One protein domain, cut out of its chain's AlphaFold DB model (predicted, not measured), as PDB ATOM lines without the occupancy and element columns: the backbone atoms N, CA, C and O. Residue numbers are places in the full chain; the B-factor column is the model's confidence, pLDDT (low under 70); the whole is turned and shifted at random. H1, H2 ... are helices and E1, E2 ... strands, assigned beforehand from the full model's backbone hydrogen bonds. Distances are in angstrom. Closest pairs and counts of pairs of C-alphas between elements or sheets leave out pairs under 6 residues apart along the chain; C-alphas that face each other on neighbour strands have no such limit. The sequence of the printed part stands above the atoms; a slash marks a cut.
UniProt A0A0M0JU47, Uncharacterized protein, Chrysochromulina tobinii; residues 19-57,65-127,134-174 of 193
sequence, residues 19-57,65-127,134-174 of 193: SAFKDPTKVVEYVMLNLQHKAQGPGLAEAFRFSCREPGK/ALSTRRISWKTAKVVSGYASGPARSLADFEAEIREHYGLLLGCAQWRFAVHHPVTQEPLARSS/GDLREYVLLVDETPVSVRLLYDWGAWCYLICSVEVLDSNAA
ATOM      1  N   SER A  19     112.699  85.157 115.042       70.00
ATOM      2  CA  SER A  19     111.414  84.749 114.476       70.00
ATOM      3  C   SER A  19     110.899  83.397 114.990       70.00
ATOM      4  O   SER A  19     109.697  83.151 114.872       70.00
ATOM      5  N   ALA A  20     111.731  82.579 115.646       71.81
ATOM      6  CA  ALA A  20     111.299  81.357 116.329       71.81
ATOM      7  C   ALA A  20     110.270  81.637 117.445       71.81
ATOM      8  O   ALA A  20     109.308  80.887 117.627       71.81
ATOM      9  N   PHE A  21     110.421  82.747 118.179       72.12
ATOM     10  CA  PHE A  21     109.544  83.075 119.303       72.12
ATOM     11  C   PHE A  21     108.319  83.888 118.874       72.12
ATOM     12  O   PHE A  21     108.406  85.061 118.506       72.12
ATOM     13  N   LYS A  22     107.138  83.265 118.988       75.12
ATOM     14  CA  LYS A  22     105.835  83.950 118.888       75.12
ATOM     15  C   LYS A  22     105.248  84.342 120.252       75.12
ATOM     16  O   LYS A  22     104.335  85.159 120.297       75.12
ATOM     17  N   ASP A  23     105.779  83.791 121.346       82.94
ATOM     18  CA  ASP A  23     105.465  84.196 122.720       82.94
ATOM     19  C   ASP A  23     106.477  85.266 123.187       82.94
ATOM     20  O   ASP A  23     107.674  84.967 123.261       82.94
ATOM     21  N   PRO A  24     106.037  86.499 123.509       87.00
ATOM     22  CA  PRO A  24     106.922  87.563 123.988       87.00
ATOM     23  C   PRO A  24     107.593  87.227 125.327       87.00
ATOM     24  O   PRO A  24     108.722  87.649 125.570       87.00
ATOM     25  N   THR A  25     106.951  86.417 126.170       88.25
ATOM     26  CA  THR A  25     107.496  85.978 127.463       88.25
ATOM     27  C   THR A  25     108.751  85.129 127.250       88.25
ATOM     28  O   THR A  25     109.755  85.310 127.937       88.25
ATOM     29  N   LYS A  26     108.743  84.266 126.223       87.19
ATOM     30  CA  LYS A  26     109.884  83.407 125.865       87.19
ATOM     31  C   LYS A  26     111.076  84.179 125.306       87.19
ATOM     32  O   LYS A  26     112.207  83.750 125.517       87.19
ATOM     33  N   VAL A  27     110.852  85.334 124.673       88.44
ATOM     34  CA  VAL A  27     111.943  86.242 124.276       88.44
ATOM     35  C   VAL A  27     112.670  86.784 125.507       88.44
ATOM     36  O   VAL A  27     113.900  86.742 125.555       88.44
ATOM     37  N   VAL A  28     111.927  87.238 126.524       90.69
ATOM     38  CA  VAL A  28     112.516  87.743 127.775       90.69
ATOM     39  C   VAL A  28     113.258  86.630 128.517       90.69
ATOM     40  O   VAL A  28     114.416  86.821 128.881       90.69
ATOM     41  N   GLU A  29     112.642  85.451 128.671       90.31
ATOM     42  CA  GLU A  29     113.298  84.282 129.281       90.31
ATOM     43  C   GLU A  29     114.606  83.919 128.568       90.31
ATOM     44  O   GLU A  29     115.636  83.746 129.217       90.31
ATOM     45  N   TYR A  30     114.593  83.826 127.233       87.88
ATOM     46  CA  TYR A  30     115.776  83.434 126.471       87.88
ATOM     47  C   TYR A  30     116.911  84.453 126.596       87.88
ATOM     48  O   TYR A  30     118.063  84.069 126.810       87.88
ATOM     49  N   VAL A  31     116.605  85.748 126.492       90.25
ATOM     50  CA  VAL A  31     117.617  86.803 126.629       90.25
ATOM     51  C   VAL A  31     118.193  86.819 128.046       90.25
ATOM     52  O   VAL A  31     119.415  86.851 128.186       90.25
ATOM     53  N   MET A  32     117.362  86.695 129.085       92.94
ATOM     54  CA  MET A  32     117.838  86.637 130.472       92.94
ATOM     55  C   MET A  32     118.715  85.408 130.743       92.94
ATOM     56  O   MET A  32     119.808  85.564 131.280       92.94
ATOM     57  N   LEU A  33     118.326  84.208 130.290       90.38
ATOM     58  CA  LEU A  33     119.155  82.997 130.420       90.38
ATOM     59  C   LEU A  33     120.521  83.133 129.726       90.38
ATOM     60  O   LEU A  33     121.518  82.586 130.202       90.38
ATOM     61  N   ASN A  34     120.594  83.860 128.608       89.69
ATOM     62  CA  ASN A  34     121.849  84.083 127.893       89.69
ATOM     63  C   ASN A  34     122.716  85.173 128.541       89.69
ATOM     64  O   ASN A  34     123.927  84.983 128.634       89.69
ATOM     65  N   LEU A  35     122.135  86.265 129.047       91.00
ATOM     66  CA  LEU A  35     122.880  87.267 129.823       91.00
ATOM     67  C   LEU A  35     123.367  86.700 131.169       91.00
ATOM     68  O   LEU A  35     124.480  87.009 131.596       91.00
ATOM     69  N   GLN A  36     122.597  85.797 131.780       90.38
ATOM     70  CA  GLN A  36     122.964  85.065 132.989       90.38
ATOM     71  C   GLN A  36     124.091  84.047 132.738       90.38
ATOM     72  O   GLN A  36     125.175  84.163 133.300       90.38
ATOM     73  N   HIS A  37     123.871  83.043 131.883       84.44
ATOM     74  CA  HIS A  37     124.803  81.910 131.753       84.44
ATOM     75  C   HIS A  37     125.896  82.096 130.690       84.44
ATOM     76  O   HIS A  37     126.862  81.333 130.667       84.44
ATOM     77  N   LYS A  38     125.770  83.090 129.803       82.56
ATOM     78  CA  LYS A  38     126.728  83.388 128.719       82.56
ATOM     79  C   LYS A  38     127.095  84.880 128.683       82.56
ATOM     80  O   LYS A  38     127.254  85.459 127.611       82.56
ATOM     81  N   ALA A  39     127.254  85.494 129.858       72.12
ATOM     82  CA  ALA A  39     127.539  86.920 130.074       72.12
ATOM     83  C   ALA A  39     128.724  87.509 129.268       72.12
ATOM     84  O   ALA A  39     128.841  88.724 129.127       72.12
ATOM     85  N   GLN A  40     129.619  86.665 128.748       71.25
ATOM     86  CA  GLN A  40     130.694  87.046 127.831       71.25
ATOM     87  C   GLN A  40     130.382  86.527 126.423       71.25
ATOM     88  O   GLN A  40     129.993  85.371 126.275       71.25
ATOM     89  N   GLY A  41     130.602  87.348 125.388       71.44
ATOM     90  CA  GLY A  41     130.524  86.935 123.981       71.44
ATOM     91  C   GLY A  41     129.129  86.446 123.551       71.44
ATOM     92  O   GLY A  41     128.240  87.284 123.384       71.44
ATOM     93  N   PRO A  42     128.908  85.131 123.330       78.94
ATOM     94  CA  PRO A  42     127.655  84.582 122.801       78.94
ATOM     95  C   PRO A  42     126.358  85.097 123.443       78.94
ATOM     96  O   PRO A  42     125.403  85.342 122.712       78.94
ATOM     97  N   GLY A  43     126.281  85.305 124.763       81.31
ATOM     98  CA  GLY A  43     125.031  85.770 125.382       81.31
ATOM     99  C   GLY A  43     124.687  87.227 125.061       81.31
ATOM    100  O   GLY A  43     123.524  87.558 124.833       81.31
ATOM    101  N   LEU A  44     125.707  88.081 124.952       86.38
ATOM    102  CA  LEU A  44     125.570  89.455 124.460       86.38
ATOM    103  C   LEU A  44     125.234  89.491 122.963       86.38
ATOM    104  O   LEU A  44     124.435  90.326 122.541       86.38
ATOM    105  N   ALA A  45     125.788  88.571 122.167       85.44
ATOM    106  CA  ALA A  45     125.462  88.440 120.748       85.44
ATOM    107  C   ALA A  45     123.999  88.007 120.523       85.44
ATOM    108  O   ALA A  45     123.321  88.566 119.661       85.44
ATOM    109  N   GLU A  46     123.465  87.091 121.334       83.88
ATOM    110  CA  GLU A  46     122.039  86.740 121.291       83.88
ATOM    111  C   GLU A  46     121.147  87.911 121.730       83.88
ATOM    112  O   GLU A  46     120.224  88.292 121.010       83.88
ATOM    113  N   ALA A  47     121.475  88.588 122.836       86.69
ATOM    114  CA  ALA A  47     120.764  89.804 123.242       86.69
ATOM    115  C   ALA A  47     120.829  90.935 122.182       86.69
ATOM    116  O   ALA A  47     119.931  91.780 122.122       86.69
ATOM    117  N   PHE A  48     121.854  90.947 121.319       85.44
ATOM    118  CA  PHE A  48     121.948  91.830 120.149       85.44
ATOM    119  C   PHE A  48     120.986  91.410 119.026       85.44
ATOM    120  O   PHE A  48     120.273  92.269 118.505       85.44
ATOM    121  N   ARG A  49     120.879  90.109 118.702       81.62
ATOM    122  CA  ARG A  49     119.907  89.597 117.707       81.62
ATOM    123  C   ARG A  49     118.476  90.013 118.054       81.62
ATOM    124  O   ARG A  49     117.769  90.526 117.192       81.62
ATOM    125  N   PHE A  50     118.079  89.897 119.323       82.88
ATOM    126  CA  PHE A  50     116.734  90.244 119.816       82.88
ATOM    127  C   PHE A  50     116.396  91.745 119.866       82.88
ATOM    128  O   PHE A  50     115.366  92.134 120.410       82.88
ATOM    129  N   SER A  51     117.241  92.604 119.298       79.75
ATOM    130  CA  SER A  51     117.023  94.058 119.220       79.75
ATOM    131  C   SER A  51     117.481  94.674 117.889       79.75
ATOM    132  O   SER A  51     117.526  95.898 117.732       79.75
ATOM    133  N   CYS A  52     117.750  93.820 116.898       69.88
ATOM    134  CA  CYS A  52     117.846  94.171 115.486       69.88
ATOM    135  C   CYS A  52     116.552  93.784 114.760       69.88
ATOM    136  O   CYS A  52     116.015  92.702 114.981       69.88
ATOM    137  N   ARG A  53     116.124  94.594 113.788       63.78
ATOM    138  CA  ARG A  53     115.294  94.090 112.684       63.78
ATOM    139  C   ARG A  53     116.217  93.362 111.703       63.78
ATOM    140  O   ARG A  53     117.203  93.950 111.259       63.78
ATOM    141  N   GLU A  54     115.905  92.118 111.340       52.59
ATOM    142  CA  GLU A  54     116.657  91.413 110.292       52.59
ATOM    143  C   GLU A  54     116.518  92.137 108.937       52.59
ATOM    144  O   GLU A  54     115.393  92.373 108.479       52.59
ATOM    145  N   PRO A  55     117.625  92.470 108.248       44.53
ATOM    146  CA  PRO A  55     117.547  93.020 106.900       44.53
ATOM    147  C   PRO A  55     117.056  91.963 105.905       44.53
ATOM    148  O   PRO A  55     117.544  90.836 105.897       44.53
ATOM    149  N   GLY A  56     116.130  92.347 105.020       47.16
ATOM    150  CA  GLY A  56     115.728  91.531 103.866       47.16
ATOM    151  C   GLY A  56     114.380  90.804 103.957       47.16
ATOM    152  O   GLY A  56     114.024  90.129 102.996       47.16
ATOM    153  N   LYS A  57     113.605  90.948 105.046       46.19
ATOM    154  CA  LYS A  57     112.262  90.325 105.184       46.19
ATOM    155  C   LYS A  57     111.069  91.304 105.186       46.19
ATOM    156  O   LYS A  57     109.927  90.860 105.137       46.19
ATOM    157  N   ALA A  65     118.931  98.843 106.582       46.47
ATOM    158  CA  ALA A  65     119.127  98.147 107.841       46.47
ATOM    159  C   ALA A  65     120.443  97.364 107.742       46.47
ATOM    160  O   ALA A  65     120.549  96.379 107.014       46.47
ATOM    161  N   LEU A  66     121.477  97.837 108.433       46.75
ATOM    162  CA  LEU A  66     122.736  97.114 108.558       46.75
ATOM    163  C   LEU A  66     122.537  96.053 109.640       46.75
ATOM    164  O   LEU A  66     122.358  96.404 110.801       46.75
ATOM    165  N   SER A  67     122.613  94.768 109.283       56.56
ATOM    166  CA  SER A  67     122.503  93.634 110.229       56.56
ATOM    167  C   SER A  67     123.500  93.713 111.390       56.56
ATOM    168  O   SER A  67     123.293  93.119 112.443       56.56
ATOM    169  N   THR A  68     124.579  94.472 111.201       62.44
ATOM    170  CA  THR A  68     125.640  94.749 112.170       62.44
ATOM    171  C   THR A  68     125.332  95.901 113.133       62.44
ATOM    172  O   THR A  68     126.215  96.275 113.909       62.44
ATOM    173  N   ARG A  69     124.121  96.488 113.108       68.88
ATOM    174  CA  ARG A  69     123.715  97.570 114.022       68.88
ATOM    175  C   ARG A  69     122.317  97.372 114.619       68.88
ATOM    176  O   ARG A  69     121.355  97.193 113.879       68.88
ATOM    177  N   ARG A  70     122.208  97.506 115.946       78.56
ATOM    178  CA  ARG A  70     120.945  97.450 116.709       78.56
ATOM    179  C   ARG A  70     120.486  98.818 117.210       78.56
ATOM    180  O   ARG A  70     121.253  99.776 117.150       78.56
ATOM    181  N   ILE A  71     119.282  98.904 117.774       80.69
ATOM    182  CA  ILE A  71     118.840 100.086 118.533       80.69
ATOM    183  C   ILE A  71     119.417 100.094 119.967       80.69
ATOM    184  O   ILE A  71     119.550  99.045 120.594       80.69
ATOM    185  N   SER A  72     119.769 101.274 120.486       86.31
ATOM    186  CA  SER A  72     120.176 101.473 121.891       86.31
ATOM    187  C   SER A  72     119.017 101.220 122.866       86.31
ATOM    188  O   SER A  72     118.001 101.906 122.785       86.31
ATOM    189  N   TRP A  73     119.185 100.316 123.837       90.94
ATOM    190  CA  TRP A  73     118.151 100.009 124.843       90.94
ATOM    191  C   TRP A  73     117.886 101.170 125.807       90.94
ATOM    192  O   TRP A  73     116.774 101.295 126.315       90.94
ATOM    193  N   LYS A  74     118.884 102.036 126.021       88.06
ATOM    194  CA  LYS A  74     118.788 103.208 126.906       88.06
ATOM    195  C   LYS A  74     118.127 104.424 126.256       88.06
ATOM    196  O   LYS A  74     117.639 105.308 126.954       88.06
ATOM    197  N   THR A  75     118.176 104.529 124.928       84.06
ATOM    198  CA  THR A  75     117.752 105.749 124.211       84.06
ATOM    199  C   THR A  75     116.727 105.510 123.104       84.06
ATOM    200  O   THR A  75     116.303 106.466 122.450       84.06
ATOM    201  N   ALA A  76     116.282 104.266 122.925       83.94
ATOM    202  CA  ALA A  76     115.108 103.937 122.136       83.94
ATOM    203  C   ALA A  76     113.846 104.635 122.658       83.94
ATOM    204  O   ALA A  76     113.628 104.785 123.860       83.94
ATOM    205  N   LYS A  77     112.971 104.999 121.725       76.56
ATOM    206  CA  LYS A  77     111.601 105.447 121.967       76.56
ATOM    207  C   LYS A  77     110.693 104.760 120.962       76.56
ATOM    208  O   LYS A  77     111.089 104.561 119.814       76.56
ATOM    209  N   VAL A  78     109.478 104.415 121.369       76.25
ATOM    210  CA  VAL A  78     108.489 103.857 120.444       76.25
ATOM    211  C   VAL A  78     107.646 104.995 119.870       76.25
ATOM    212  O   VAL A  78     107.076 105.790 120.611       76.25
ATOM    213  N   VAL A  79     107.610 105.098 118.543       69.94
ATOM    214  CA  VAL A  79     106.935 106.155 117.782       69.94
ATOM    215  C   VAL A  79     106.086 105.494 116.701       69.94
ATOM    216  O   VAL A  79     106.617 104.794 115.842       69.94
ATOM    217  N   SER A  80     104.768 105.696 116.747       66.31
ATOM    218  CA  SER A  80     103.811 105.252 115.714       66.31
ATOM    219  C   SER A  80     103.938 103.776 115.285       66.31
ATOM    220  O   SER A  80     103.794 103.460 114.109       66.31
ATOM    221  N   GLY A  81     104.227 102.871 116.227       67.31
ATOM    222  CA  GLY A  81     104.402 101.437 115.951       67.31
ATOM    223  C   GLY A  81     105.842 100.980 115.681       67.31
ATOM    224  O   GLY A  81     106.053  99.784 115.510       67.31
ATOM    225  N   TYR A  82     106.831 101.882 115.692       70.62
ATOM    226  CA  TYR A  82     108.243 101.580 115.430       70.62
ATOM    227  C   TYR A  82     109.150 101.968 116.600       70.62
ATOM    228  O   TYR A  82     108.950 102.999 117.235       70.62
ATOM    229  N   ALA A  83     110.199 101.183 116.852       72.94
ATOM    230  CA  ALA A  83     111.272 101.573 117.760       72.94
ATOM    231  C   ALA A  83     112.271 102.488 117.025       72.94
ATOM    232  O   ALA A  83     112.760 102.143 115.949       72.94
ATOM    233  N   SER A  84     112.573 103.652 117.601       72.31
ATOM    234  CA  SER A  84     113.432 104.692 117.024       72.31
ATOM    235  C   SER A  84     114.483 105.156 118.034       72.31
ATOM    236  O   SER A  84     114.169 105.392 119.199       72.31
ATOM    237  N   GLY A  85     115.741 105.255 117.608       71.81
ATOM    238  CA  GLY A  85     116.885 105.564 118.470       71.81
ATOM    239  C   GLY A  85     118.216 105.454 117.714       71.81
ATOM    240  O   GLY A  85     118.226 105.073 116.540       71.81
ATOM    241  N   PRO A  86     119.353 105.790 118.348       79.25
ATOM    242  CA  PRO A  86     120.663 105.701 117.716       79.25
ATOM    243  C   PRO A  86     121.061 104.242 117.454       79.25
ATOM    244  O   PRO A  86     120.893 103.364 118.305       79.25
ATOM    245  N   ALA A  87     121.626 104.004 116.270       81.81
ATOM    246  CA  ALA A  87     122.100 102.693 115.846       81.81
ATOM    247  C   ALA A  87     123.495 102.389 116.430       81.81
ATOM    248  O   ALA A  87     124.450 103.121 116.169       81.81
ATOM    249  N   ARG A  88     123.612 101.297 117.190       84.44
ATOM    250  CA  ARG A  88     124.824 100.820 117.884       84.44
ATOM    251  C   ARG A  88     125.428  99.616 117.166       84.44
ATOM    252  O   ARG A  88     124.681  98.710 116.805       84.44
ATOM    253  N   SER A  89     126.750  99.545 117.008       89.19
ATOM    254  CA  SER A  89     127.415  98.275 116.666       89.19
ATOM    255  C   SER A  89     127.372  97.294 117.845       89.19
ATOM    256  O   SER A  89     127.034  97.680 118.966       89.19
ATOM    257  N   LEU A  90     127.744  96.028 117.621       88.12
ATOM    258  CA  LEU A  90     127.854  95.036 118.701       88.12
ATOM    259  C   LEU A  90     128.825  95.488 119.810       88.12
ATOM    260  O   LEU A  90     128.528  95.284 120.982       88.12
ATOM    261  N   ALA A  91     129.929  96.156 119.460       90.12
ATOM    262  CA  ALA A  91     130.905  96.657 120.429       90.12
ATOM    263  C   ALA A  91     130.363  97.848 121.244       90.12
ATOM    264  O   ALA A  91     130.457  97.843 122.471       90.12
ATOM    265  N   ASP A  92     129.727  98.830 120.587       91.06
ATOM    266  CA  ASP A  92     129.076  99.954 121.287       91.06
ATOM    267  C   ASP A  92     127.957  99.456 122.215       91.06
ATOM    268  O   ASP A  92     127.694 100.031 123.270       91.06
ATOM    269  N   PHE A  93     127.270  98.390 121.804       90.56
ATOM    270  CA  PHE A  93     126.186  97.790 122.562       90.56
ATOM    271  C   PHE A  93     126.675  96.936 123.742       90.56
ATOM    272  O   PHE A  93     126.044  96.962 124.799       90.56
ATOM    273  N   GLU A  94     127.777  96.196 123.603       92.00
ATOM    274  CA  GLU A  94     128.416  95.521 124.738       92.00
ATOM    275  C   GLU A  94     128.861  96.543 125.793       92.00
ATOM    276  O   GLU A  94     128.609  96.337 126.981       92.00
ATOM    277  N   ALA A  95     129.433  97.675 125.367       92.12
ATOM    278  CA  ALA A  95     129.732  98.790 126.262       92.12
ATOM    279  C   ALA A  95     128.461  99.326 126.951       92.12
ATOM    280  O   ALA A  95     128.440  99.429 128.173       92.12
ATOM    281  N   GLU A  96     127.374  99.563 126.206       92.38
ATOM    282  CA  GLU A  96     126.095 100.048 126.756       92.38
ATOM    283  C   GLU A  96     125.497  99.110 127.827       92.38
ATOM    284  O   GLU A  96     124.979  99.590 128.835       92.38
ATOM    285  N   ILE A  97     125.611  97.781 127.672       92.25
ATOM    286  CA  ILE A  97     125.210  96.832 128.730       92.25
ATOM    287  C   ILE A  97     126.165  96.886 129.916       92.25
ATOM    288  O   ILE A  97     125.700  96.974 131.047       92.25
ATOM    289  N   ARG A  98     127.481  96.858 129.691       92.38
ATOM    290  CA  ARG A  98     128.463  96.889 130.785       92.38
ATOM    291  C   ARG A  98     128.375  98.176 131.617       92.38
ATOM    292  O   ARG A  98     128.593  98.116 132.821       92.38
ATOM    293  N   GLU A  99     128.031  99.307 130.999       93.19
ATOM    294  CA  GLU A  99     127.944 100.621 131.651       93.19
ATOM    295  C   GLU A  99     126.611 100.863 132.384       93.19
ATOM    296  O   GLU A  99     126.581 101.596 133.373       93.19
ATOM    297  N   HIS A 100     125.492 100.300 131.909       92.00
ATOM    298  CA  HIS A 100     124.150 100.666 132.406       92.00
ATOM    299  C   HIS A 100     123.280  99.494 132.862       92.00
ATOM    300  O   HIS A 100     122.327  99.694 133.611       92.00
ATOM    301  N   TYR A 101     123.607  98.280 132.435       92.44
ATOM    302  CA  TYR A 101     122.818  97.072 132.665       92.44
ATOM    303  C   TYR A 101     123.704  95.912 133.146       92.44
ATOM    304  O   TYR A 101     123.368  94.744 132.961       92.44
ATOM    305  N   GLY A 102     124.847  96.229 133.768       91.31
ATOM    306  CA  GLY A 102     125.838  95.243 134.211       91.31
ATOM    307  C   GLY A 102     125.274  94.218 135.196       91.31
ATOM    308  O   GLY A 102     125.723  93.080 135.198       91.31
ATOM    309  N   LEU A 103     124.225  94.582 135.942       92.44
ATOM    310  CA  LEU A 103     123.477  93.683 136.829       92.44
ATOM    311  C   LEU A 103     122.754  92.533 136.099       92.44
ATOM    312  O   LEU A 103     122.401  91.548 136.731       92.44
ATOM    313  N   LEU A 104     122.544  92.621 134.778       92.88
ATOM    314  CA  LEU A 104     122.001  91.516 133.978       92.88
ATOM    315  C   LEU A 104     123.079  90.475 133.615       92.88
ATOM    316  O   LEU A 104     122.749  89.328 133.313       92.88
ATOM    317  N   LEU A 105     124.359  90.867 133.617       93.06
ATOM    318  CA  LEU A 105     125.483  90.025 133.200       93.06
ATOM    319  C   LEU A 105     125.922  89.101 134.339       93.06
ATOM    320  O   LEU A 105     126.643  89.516 135.241       93.06
ATOM    321  N   GLY A 106     125.544  87.826 134.265       88.06
ATOM    322  CA  GLY A 106     125.927  86.844 135.283       88.06
ATOM    323  C   GLY A 106     125.180  86.981 136.612       88.06
ATOM    324  O   GLY A 106     125.721  86.571 137.636       88.06
ATOM    325  N   CYS A 107     123.964  87.544 136.598       91.81
ATOM    326  CA  CYS A 107     123.081  87.617 137.767       91.81
ATOM    327  C   CYS A 107     122.910  86.254 138.461       91.81
ATOM    328  O   CYS A 107     122.809  85.208 137.808       91.81
ATOM    329  N   ALA A 108     122.855  86.245 139.793       90.69
ATOM    330  CA  ALA A 108     122.715  85.002 140.548       90.69
ATOM    331  C   ALA A 108     121.308  84.410 140.369       90.69
ATOM    332  O   ALA A 108     121.160  83.206 140.151       90.69
ATOM    333  N   GLN A 109     120.283  85.262 140.388       92.38
ATOM    334  CA  GLN A 109     118.889  84.898 140.164       92.38
ATOM    335  C   GLN A 109     118.110  86.008 139.446       92.38
ATOM    336  O   GLN A 109     118.344  87.203 139.626       92.38
ATOM    337  N   TRP A 110     117.106  85.606 138.670       94.38
ATOM    338  CA  TRP A 110     116.083  86.512 138.158       94.38
ATOM    339  C   TRP A 110     114.734  85.797 138.068       94.38
ATOM    340  O   TRP A 110     114.663  84.569 137.987       94.38
ATOM    341  N   ARG A 111     113.652  86.573 138.087       93.81
ATOM    342  CA  ARG A 111     112.277  86.102 137.880       93.81
ATOM    343  C   ARG A 111     111.408  87.219 137.319       93.81
ATOM    344  O   ARG A 111     111.725  88.395 137.480       93.81
ATOM    345  N   PHE A 112     110.276  86.869 136.720       92.06
ATOM    346  CA  PHE A 112     109.215  87.849 136.493       92.06
ATOM    347  C   PHE A 112     108.675  88.349 137.840       92.06
ATOM    348  O   PHE A 112     108.424  87.553 138.746       92.06
ATOM    349  N   ALA A 113     108.486  89.663 137.965       88.62
ATOM    350  CA  ALA A 113     107.724  90.256 139.061       88.62
ATOM    351  C   ALA A 113     106.217  90.016 138.862       88.62
ATOM    352  O   ALA A 113     105.490  89.771 139.821       88.62
ATOM    353  N   VAL A 114     105.773  90.043 137.599       78.50
ATOM    354  CA  VAL A 114     104.402  89.762 137.155       78.50
ATOM    355  C   VAL A 114     104.472  88.865 135.912       78.50
ATOM    356  O   VAL A 114     105.188  89.175 134.964       78.50
ATOM    357  N   HIS A 115     103.737  87.748 135.898       69.88
ATOM    358  CA  HIS A 115     103.755  86.759 134.799       69.88
ATOM    359  C   HIS A 115     103.048  87.210 133.503       69.88
ATOM    360  O   HIS A 115     103.023  86.477 132.513       69.88
ATOM    361  N   HIS A 116     102.470  88.406 133.499       74.00
ATOM    362  CA  HIS A 116     101.773  89.012 132.370       74.00
ATOM    363  C   HIS A 116     102.341  90.413 132.119       74.00
ATOM    364  O   HIS A 116     102.835  91.033 133.065       74.00
ATOM    365  N   PRO A 117     102.290  90.922 130.875       77.50
ATOM    366  CA  PRO A 117     102.749  92.272 130.599       77.50
ATOM    367  C   PRO A 117     101.907  93.292 131.376       77.50
ATOM    368  O   PRO A 117     100.680  93.236 131.349       77.50
ATOM    369  N   VAL A 118     102.581  94.215 132.060       73.62
ATOM    370  CA  VAL A 118     101.973  95.284 132.872       73.62
ATOM    371  C   VAL A 118     101.275  96.305 131.972       73.62
ATOM    372  O   VAL A 118     100.172  96.758 132.269       73.62
ATOM    373  N   THR A 119     101.898  96.596 130.832       73.50
ATOM    374  CA  THR A 119     101.392  97.498 129.798       73.50
ATOM    375  C   THR A 119     101.196  96.700 128.510       73.50
ATOM    376  O   THR A 119     102.150  96.084 128.026       73.50
ATOM    377  N   GLN A 120      99.987  96.723 127.936       73.81
ATOM    378  CA  GLN A 120      99.745  96.343 126.539       73.81
ATOM    379  C   GLN A 120      99.100  97.523 125.802       73.81
ATOM    380  O   GLN A 120      97.910  97.791 125.956       73.81
ATOM    381  N   GLU A 121      99.894  98.230 124.999       67.25
ATOM    382  CA  GLU A 121      99.452  99.416 124.260       67.25
ATOM    383  C   GLU A 121      99.229  99.083 122.774       67.25
ATOM    384  O   GLU A 121     100.200  98.816 122.057       67.25
ATOM    385  N   PRO A 122      97.980  99.133 122.265       64.12
ATOM    386  CA  PRO A 122      97.718  99.097 120.832       64.12
ATOM    387  C   PRO A 122      98.107 100.450 120.218       64.12
ATOM    388  O   PRO A 122      97.341 101.415 120.257       64.12
ATOM    389  N   LEU A 123      99.319 100.535 119.669       66.56
ATOM    390  CA  LEU A 123      99.878 101.798 119.184       66.56
ATOM    391  C   LEU A 123      99.081 102.370 118.003       66.56
ATOM    392  O   LEU A 123      98.611 101.643 117.126       66.56
ATOM    393  N   ALA A 124      98.945 103.697 117.975       55.25
ATOM    394  CA  ALA A 124      98.117 104.395 116.998       55.25
ATOM    395  C   ALA A 124      98.500 104.051 115.546       55.25
ATOM    396  O   ALA A 124      99.676 104.042 115.178       55.25
ATOM    397  N   ARG A 125      97.484 103.813 114.705       52.41
ATOM    398  CA  ARG A 125      97.664 103.570 113.268       52.41
ATOM    399  C   ARG A 125      98.258 104.811 112.594       52.41
ATOM    400  O   ARG A 125      97.572 105.823 112.466       52.41
ATOM    401  N   SER A 126      99.496 104.702 112.111       46.22
ATOM    402  CA  SER A 126     100.027 105.591 111.072       46.22
ATOM    403  C   SER A 126      99.106 105.512 109.849       46.22
ATOM    404  O   SER A 126      98.805 104.417 109.378       46.22
ATOM    405  N   SER A 127      98.630 106.650 109.337       45.16
ATOM    406  CA  SER A 127      97.704 106.693 108.190       45.16
ATOM    407  C   SER A 127      98.345 106.293 106.858       45.16
ATOM    408  O   SER A 127      97.636 106.152 105.866       45.16
ATOM    409  N   GLY A 134     101.446  98.514 115.915       64.56
ATOM    410  CA  GLY A 134     102.464  97.810 116.697       64.56
ATOM    411  C   GLY A 134     101.895  97.372 118.049       64.56
ATOM    412  O   GLY A 134     101.269  98.178 118.736       64.56
ATOM    413  N   ASP A 135     102.106  96.109 118.419       80.81
ATOM    414  CA  ASP A 135     101.759  95.586 119.747       80.81
ATOM    415  C   ASP A 135     102.962  95.800 120.672       80.81
ATOM    416  O   ASP A 135     104.020  95.193 120.470       80.81
ATOM    417  N   LEU A 136     102.827  96.715 121.635       85.75
ATOM    418  CA  LEU A 136     103.857  97.035 122.623       85.75
ATOM    419  C   LEU A 136     103.515  96.375 123.954       85.75
ATOM    420  O   LEU A 136     102.412  96.553 124.470       85.75
ATOM    421  N   ARG A 137     104.476  95.635 124.510       89.88
ATOM    422  CA  ARG A 137     104.338  94.894 125.767       89.88
ATOM    423  C   ARG A 137     105.456  95.245 126.731       89.88
ATOM    424  O   ARG A 137     106.607  95.370 126.320       89.88
ATOM    425  N   GLU A 138     105.129  95.347 128.009       91.00
ATOM    426  CA  GLU A 138     106.079  95.689 129.066       91.00
ATOM    427  C   GLU A 138     106.089  94.637 130.169       91.00
ATOM    428  O   GLU A 138     105.044  94.331 130.736       91.00
ATOM    429  N   TYR A 139     107.263  94.098 130.486       91.88
ATOM    430  CA  TYR A 139     107.450  93.086 131.524       91.88
ATOM    431  C   TYR A 139     108.366  93.625 132.616       91.88
ATOM    432  O   TYR A 139     109.456  94.108 132.316       91.88
ATOM    433  N   VAL A 140     107.961  93.481 133.880       92.81
ATOM    434  CA  VAL A 140     108.825  93.787 135.026       92.81
ATOM    435  C   VAL A 140     109.461  92.498 135.539       92.81
ATOM    436  O   VAL A 140     108.777  91.510 135.822       92.81
ATOM    437  N   LEU A 141     110.782  92.521 135.659       94.00
ATOM    438  CA  LEU A 141     111.621  91.485 136.242       94.00
ATOM    439  C   LEU A 141     112.119  91.927 137.619       94.00
ATOM    440  O   LEU A 141     112.263  93.118 137.879       94.00
ATOM    441  N   LEU A 142     112.449  90.957 138.467       94.19
ATOM    442  CA  LEU A 142     113.365  91.129 139.592       94.19
ATOM    443  C   LEU A 142     114.652  90.382 139.237       94.19
ATOM    444  O   LEU A 142     114.593  89.188 138.942       94.19
ATOM    445  N   VAL A 143     115.787  91.077 139.243       94.44
ATOM    446  CA  VAL A 143     117.125  90.547 138.940       94.44
ATOM    447  C   VAL A 143     118.016  90.857 140.136       94.44
ATOM    448  O   VAL A 143     118.269  92.027 140.409       94.44
ATOM    449  N   ASP A 144     118.413  89.834 140.894       92.81
ATOM    450  CA  ASP A 144     119.095  89.981 142.191       92.81
ATOM    451  C   ASP A 144     118.426  91.057 143.087       92.81
ATOM    452  O   ASP A 144     119.040  92.027 143.527       92.81
ATOM    453  N   GLU A 145     117.107  90.900 143.278       89.00
ATOM    454  CA  GLU A 145     116.156  91.820 143.943       89.00
ATOM    455  C   GLU A 145     116.038  93.247 143.354       89.00
ATOM    456  O   GLU A 145     115.210  94.037 143.809       89.00
ATOM    457  N   THR A 146     116.780  93.579 142.293       91.69
ATOM    458  CA  THR A 146     116.655  94.857 141.574       91.69
ATOM    459  C   THR A 146     115.518  94.788 140.544       91.69
ATOM    460  O   THR A 146     115.528  93.891 139.696       91.69
ATOM    461  N   PRO A 147     114.536  95.708 140.563       92.94
ATOM    462  CA  PRO A 147     113.456  95.719 139.583       92.94
ATOM    463  C   PRO A 147     113.903  96.297 138.232       92.94
ATOM    464  O   PRO A 147     114.558  97.335 138.162       92.94
ATOM    465  N   VAL A 148     113.526  95.633 137.136       93.50
ATOM    466  CA  VAL A 148     113.904  96.011 135.763       93.50
ATOM    467  C   VAL A 148     112.692  95.902 134.840       93.50
ATOM    468  O   VAL A 148     112.091  94.833 134.752       93.50
ATOM    469  N   SER A 149     112.346  96.974 134.124       92.94
ATOM    470  CA  SER A 149     111.379  96.923 133.020       92.94
ATOM    471  C   SER A 149     112.068  96.515 131.714       92.94
ATOM    472  O   SER A 149     113.150  97.005 131.385       92.94
ATOM    473  N   VAL A 150     111.428  95.627 130.952       93.06
ATOM    474  CA  VAL A 150     111.819  95.210 129.600       93.06
ATOM    475  C   VAL A 150     110.628  95.424 128.670       93.06
ATOM    476  O   VAL A 150     109.577  94.797 128.837       93.06
ATOM    477  N   ARG A 151     110.783  96.294 127.664       90.94
ATOM    478  CA  ARG A 151     109.718  96.619 126.700       90.94
ATOM    479  C   ARG A 151     109.984  95.958 125.351       90.94
ATOM    480  O   ARG A 151     111.042  96.149 124.745       90.94
ATOM    481  N   LEU A 152     108.998  95.212 124.861       89.75
ATOM    482  CA  LEU A 152     109.041  94.469 123.605       89.75
ATOM    483  C   LEU A 152     108.024  95.022 122.611       89.75
ATOM    484  O   LEU A 152     106.852  95.190 122.938       89.75
ATOM    485  N   LEU A 153     108.472  95.242 121.379       86.06
ATOM    486  CA  LEU A 153     107.640  95.665 120.257       86.06
ATOM    487  C   LEU A 153     107.485  94.505 119.271       86.06
ATOM    488  O   LEU A 153     108.485  93.893 118.888       86.06
ATOM    489  N   TYR A 154     106.258  94.215 118.832       83.31
ATOM    490  CA  TYR A 154     106.033  93.252 117.754       83.31
ATOM    491  C   TYR A 154     106.339  93.858 116.379       83.31
ATOM    492  O   TYR A 154     105.657  94.777 115.921       83.31
ATOM    493  N   ASP A 155     107.343  93.315 115.691       76.56
ATOM    494  CA  ASP A 155     107.697  93.695 114.329       76.56
ATOM    495  C   ASP A 155     106.904  92.853 113.318       76.56
ATOM    496  O   ASP A 155     107.255  91.714 113.010       76.56
ATOM    497  N   TRP A 156     105.860  93.441 112.731       73.31
ATOM    498  CA  TRP A 156     105.035  92.813 111.688       73.31
ATOM    499  C   TRP A 156     105.772  92.469 110.382       73.31
ATOM    500  O   TRP A 156     105.244  91.704 109.577       73.31
ATOM    501  N   GLY A 157     106.961  93.032 110.149       68.94
ATOM    502  CA  GLY A 157     107.816  92.716 109.004       68.94
ATOM    503  C   GLY A 157     108.749  91.528 109.253       68.94
ATOM    504  O   GLY A 157     109.052  90.795 108.318       68.94
ATOM    505  N   ALA A 158     109.169  91.310 110.501       68.31
ATOM    506  CA  ALA A 158     109.993  90.164 110.912       68.31
ATOM    507  C   ALA A 158     109.180  89.029 111.581       68.31
ATOM    508  O   ALA A 158     109.688  87.927 111.779       68.31
ATOM    509  N   TRP A 159     107.905  89.285 111.898       75.88
ATOM    510  CA  TRP A 159     106.978  88.400 112.616       75.88
ATOM    511  C   TRP A 159     107.513  87.911 113.975       75.88
ATOM    512  O   TRP A 159     107.273  86.762 114.367       75.88
ATOM    513  N   CYS A 160     108.223  88.780 114.696       79.00
ATOM    514  CA  CYS A 160     108.857  88.511 115.989       79.00
ATOM    515  C   CYS A 160     108.640  89.663 116.986       79.00
ATOM    516  O   CYS A 160     108.247  90.764 116.601       79.00
ATOM    517  N   TYR A 161     108.934  89.416 118.264       85.00
ATOM    518  CA  TYR A 161     109.098  90.483 119.255       85.00
ATOM    519  C   TYR A 161     110.566  90.897 119.352       85.00
ATOM    520  O   TYR A 161     111.450  90.043 119.440       85.00
ATOM    521  N   LEU A 162     110.812  92.205 119.389       86.25
ATOM    522  CA  LEU A 162     112.131  92.804 119.584       86.25
ATOM    523  C   LEU A 162     112.154  93.595 120.894       86.25
ATOM    524  O   LEU A 162     111.244  94.386 121.152       86.25
ATOM    525  N   ILE A 163     113.203  93.427 121.701       89.81
ATOM    526  CA  ILE A 163     113.445  94.259 122.884       89.81
ATOM    527  C   ILE A 163     113.856  95.648 122.398       89.81
ATOM    528  O   ILE A 163     114.926  95.823 121.811       89.81
ATOM    529  N   CYS A 164     112.988  96.631 122.630       87.50
ATOM    530  CA  CYS A 164     113.215  98.009 122.209       87.50
ATOM    531  C   CYS A 164     113.924  98.827 123.293       87.50
ATOM    532  O   CYS A 164     114.851  99.560 122.969       87.50
ATOM    533  N   SER A 165     113.541  98.672 124.564       89.56
ATOM    534  CA  SER A 165     114.177  99.361 125.694       89.56
ATOM    535  C   SER A 165     114.203  98.499 126.953       89.56
ATOM    536  O   SER A 165     113.388  97.586 127.114       89.56
ATOM    537  N   VAL A 166     115.160  98.808 127.826       92.38
ATOM    538  CA  VAL A 166     115.296  98.231 129.167       92.38
ATOM    539  C   VAL A 166     115.555  99.371 130.144       92.38
ATOM    540  O   VAL A 166     116.343 100.271 129.851       92.38
ATOM    541  N   GLU A 167     114.910  99.337 131.303       92.75
ATOM    542  CA  GLU A 167     114.984 100.391 132.313       92.75
ATOM    543  C   GLU A 167     115.164  99.765 133.698       92.75
ATOM    544  O   GLU A 167     114.390  98.898 134.100       92.75
ATOM    545  N   VAL A 168     116.210 100.173 134.418       91.62
ATOM    546  CA  VAL A 168     116.404  99.780 135.819       91.62
ATOM    547  C   VAL A 168     115.529 100.702 136.656       91.62
ATOM    548  O   VAL A 168     115.700 101.918 136.607       91.62
ATOM    549  N   LEU A 169     114.567 100.130 137.372       90.06
ATOM    550  CA  LEU A 169     113.586 100.885 138.140       90.06
ATOM    551  C   LEU A 169     114.136 101.180 139.541       90.06
ATOM    552  O   LEU A 169     114.790 100.334 140.153       90.06
ATOM    553  N   ASP A 170     113.817 102.353 140.090       83.38
ATOM    554  CA  ASP A 170     114.038 102.611 141.515       83.38
ATOM    555  C   ASP A 170     113.240 101.604 142.359       83.38
ATOM    556  O   ASP A 170     112.093 101.276 142.040       83.38
ATOM    557  N   SER A 171     113.793 101.155 143.491       66.12
ATOM    558  CA  SER A 171     113.149 100.149 144.356       66.12
ATOM    559  C   SER A 171     111.746 100.557 144.840       66.12
ATOM    560  O   SER A 171     110.908  99.698 145.098       66.12
ATOM    561  N   ASN A 172     111.462 101.864 144.905       54.38
ATOM    562  CA  ASN A 172     110.139 102.403 145.241       54.38
ATOM    563  C   ASN A 172     109.118 102.306 144.090       54.38
ATOM    564  O   ASN A 172     107.919 102.272 144.353       54.38
ATOM    565  N   ALA A 173     109.553 102.252 142.825       50.03
ATOM    566  CA  ALA A 173     108.651 102.163 141.674       50.03
ATOM    567  C   ALA A 173     108.021 100.764 141.541       50.03
ATOM    568  O   ALA A 173     106.857 100.642 141.164       50.03
ATOM    569  N   ALA A 174     108.742  99.709 141.936       48.31
ATOM    570  CA  ALA A 174     108.215  98.340 141.962       48.31
ATOM    571  C   ALA A 174     106.979  98.185 142.873       48.31
ATOM    572  O   ALA A 174     106.065  97.420 142.560       48.31
TER     573      ALA A 174
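AT A GLANCE: This is residues 19 to 57, 65 to 127 and 134 to 174 of the 193 residues of an uncharacterized protein of Chrysochromulina tobinii (UniProt A0A0M0JU47). A strongly twisted sheet of three long strands, E7, E8 and E9, with short E5 and E6 along the far side of E7, curls round helix H1. H2 folds back on H1 as a helical hairpin, H3 packs crosswise on H2, and the small hairpin of E2 and E3 packs on E8 and E9 across the sheet from H1. The 143 printed residues run H1 H2 E1 E2 E3 E4 H3 E5 E6 E7 E8 E9, of mixed class, with antiparallel strand pairs throughout. The whole is compact, with a radius of gyration of the C-alphas of 14.3 A and spans of 44 by 31 by 26 A.

IN THESE COORDINATES: Find C-alpha 135 at (101.759, 95.586, 119.747); from there E7 runs 25.1 A to residue 143. E8, residues 146 to 155, runs 28.7 A, and E9, residues 160 to 168, runs 24.0 A to C-alpha 168 at (116.404, 99.780, 135.819). E5 is residues 110 to 112 and E6 residues 119 to 122. Look next at C-alpha 24, (106.922, 87.563, 123.988), where H1 begins; it reaches residue 37 after 20.3 A. H2 is residues 42 to 49, and H3, residues 90 to 100, is 15.3 A long. The short strands are E1, residues 69 to 71, E2, 77 to 79, E3, 82 to 84, and E4, 87 to 89.

HOW THE PARTS SIT: Start at the meander E7 E8 E9, each strand the antiparallel neighbour of the one before: N 141 and O 148 are 2.8 A apart, N 151 and O 165 3.0 A. E5 and E6 lie on one side of E7, E8 on the other side; N 111 and O 142 are 2.9 A apart, N 121 and O 136 3.1 A. H1 is on this sheet, and the closest C-alphas of H1 and E9 are those of Pro 24 and Tyr 161, 6.0 A. With residues 31 to 37 alone H1 touches H2, at a shallow tilt of 29 degrees, opposite ways; C-alphas 34 and 43 are closest, 4.4 A. H2 touches H3 about perpendicular, at 77 degrees, closest at C-alphas 44 and 94, 6.7 A. E1 and E4 pair through N 70 and O 88, 2.9 A, and the hairpin E2 and E3 through N 77 and O 84, 2.8 A. In the three helices every O i to N i+4 pair is within hydrogen-bond range.

THE WHOLE: The C-alphas farthest apart, of Ala 108 and Ser 127, are 46.3 A apart. Residues 58 to 64 and 128 to 133 are not printed, with C-alpha gaps of 10.7 A and 13.2 A. Of the links printed whole, none is long. The mean pLDDT of the printed part is 80.2; among the residues under 70 are 52 to 57, 65 to 69 and 121 to 127.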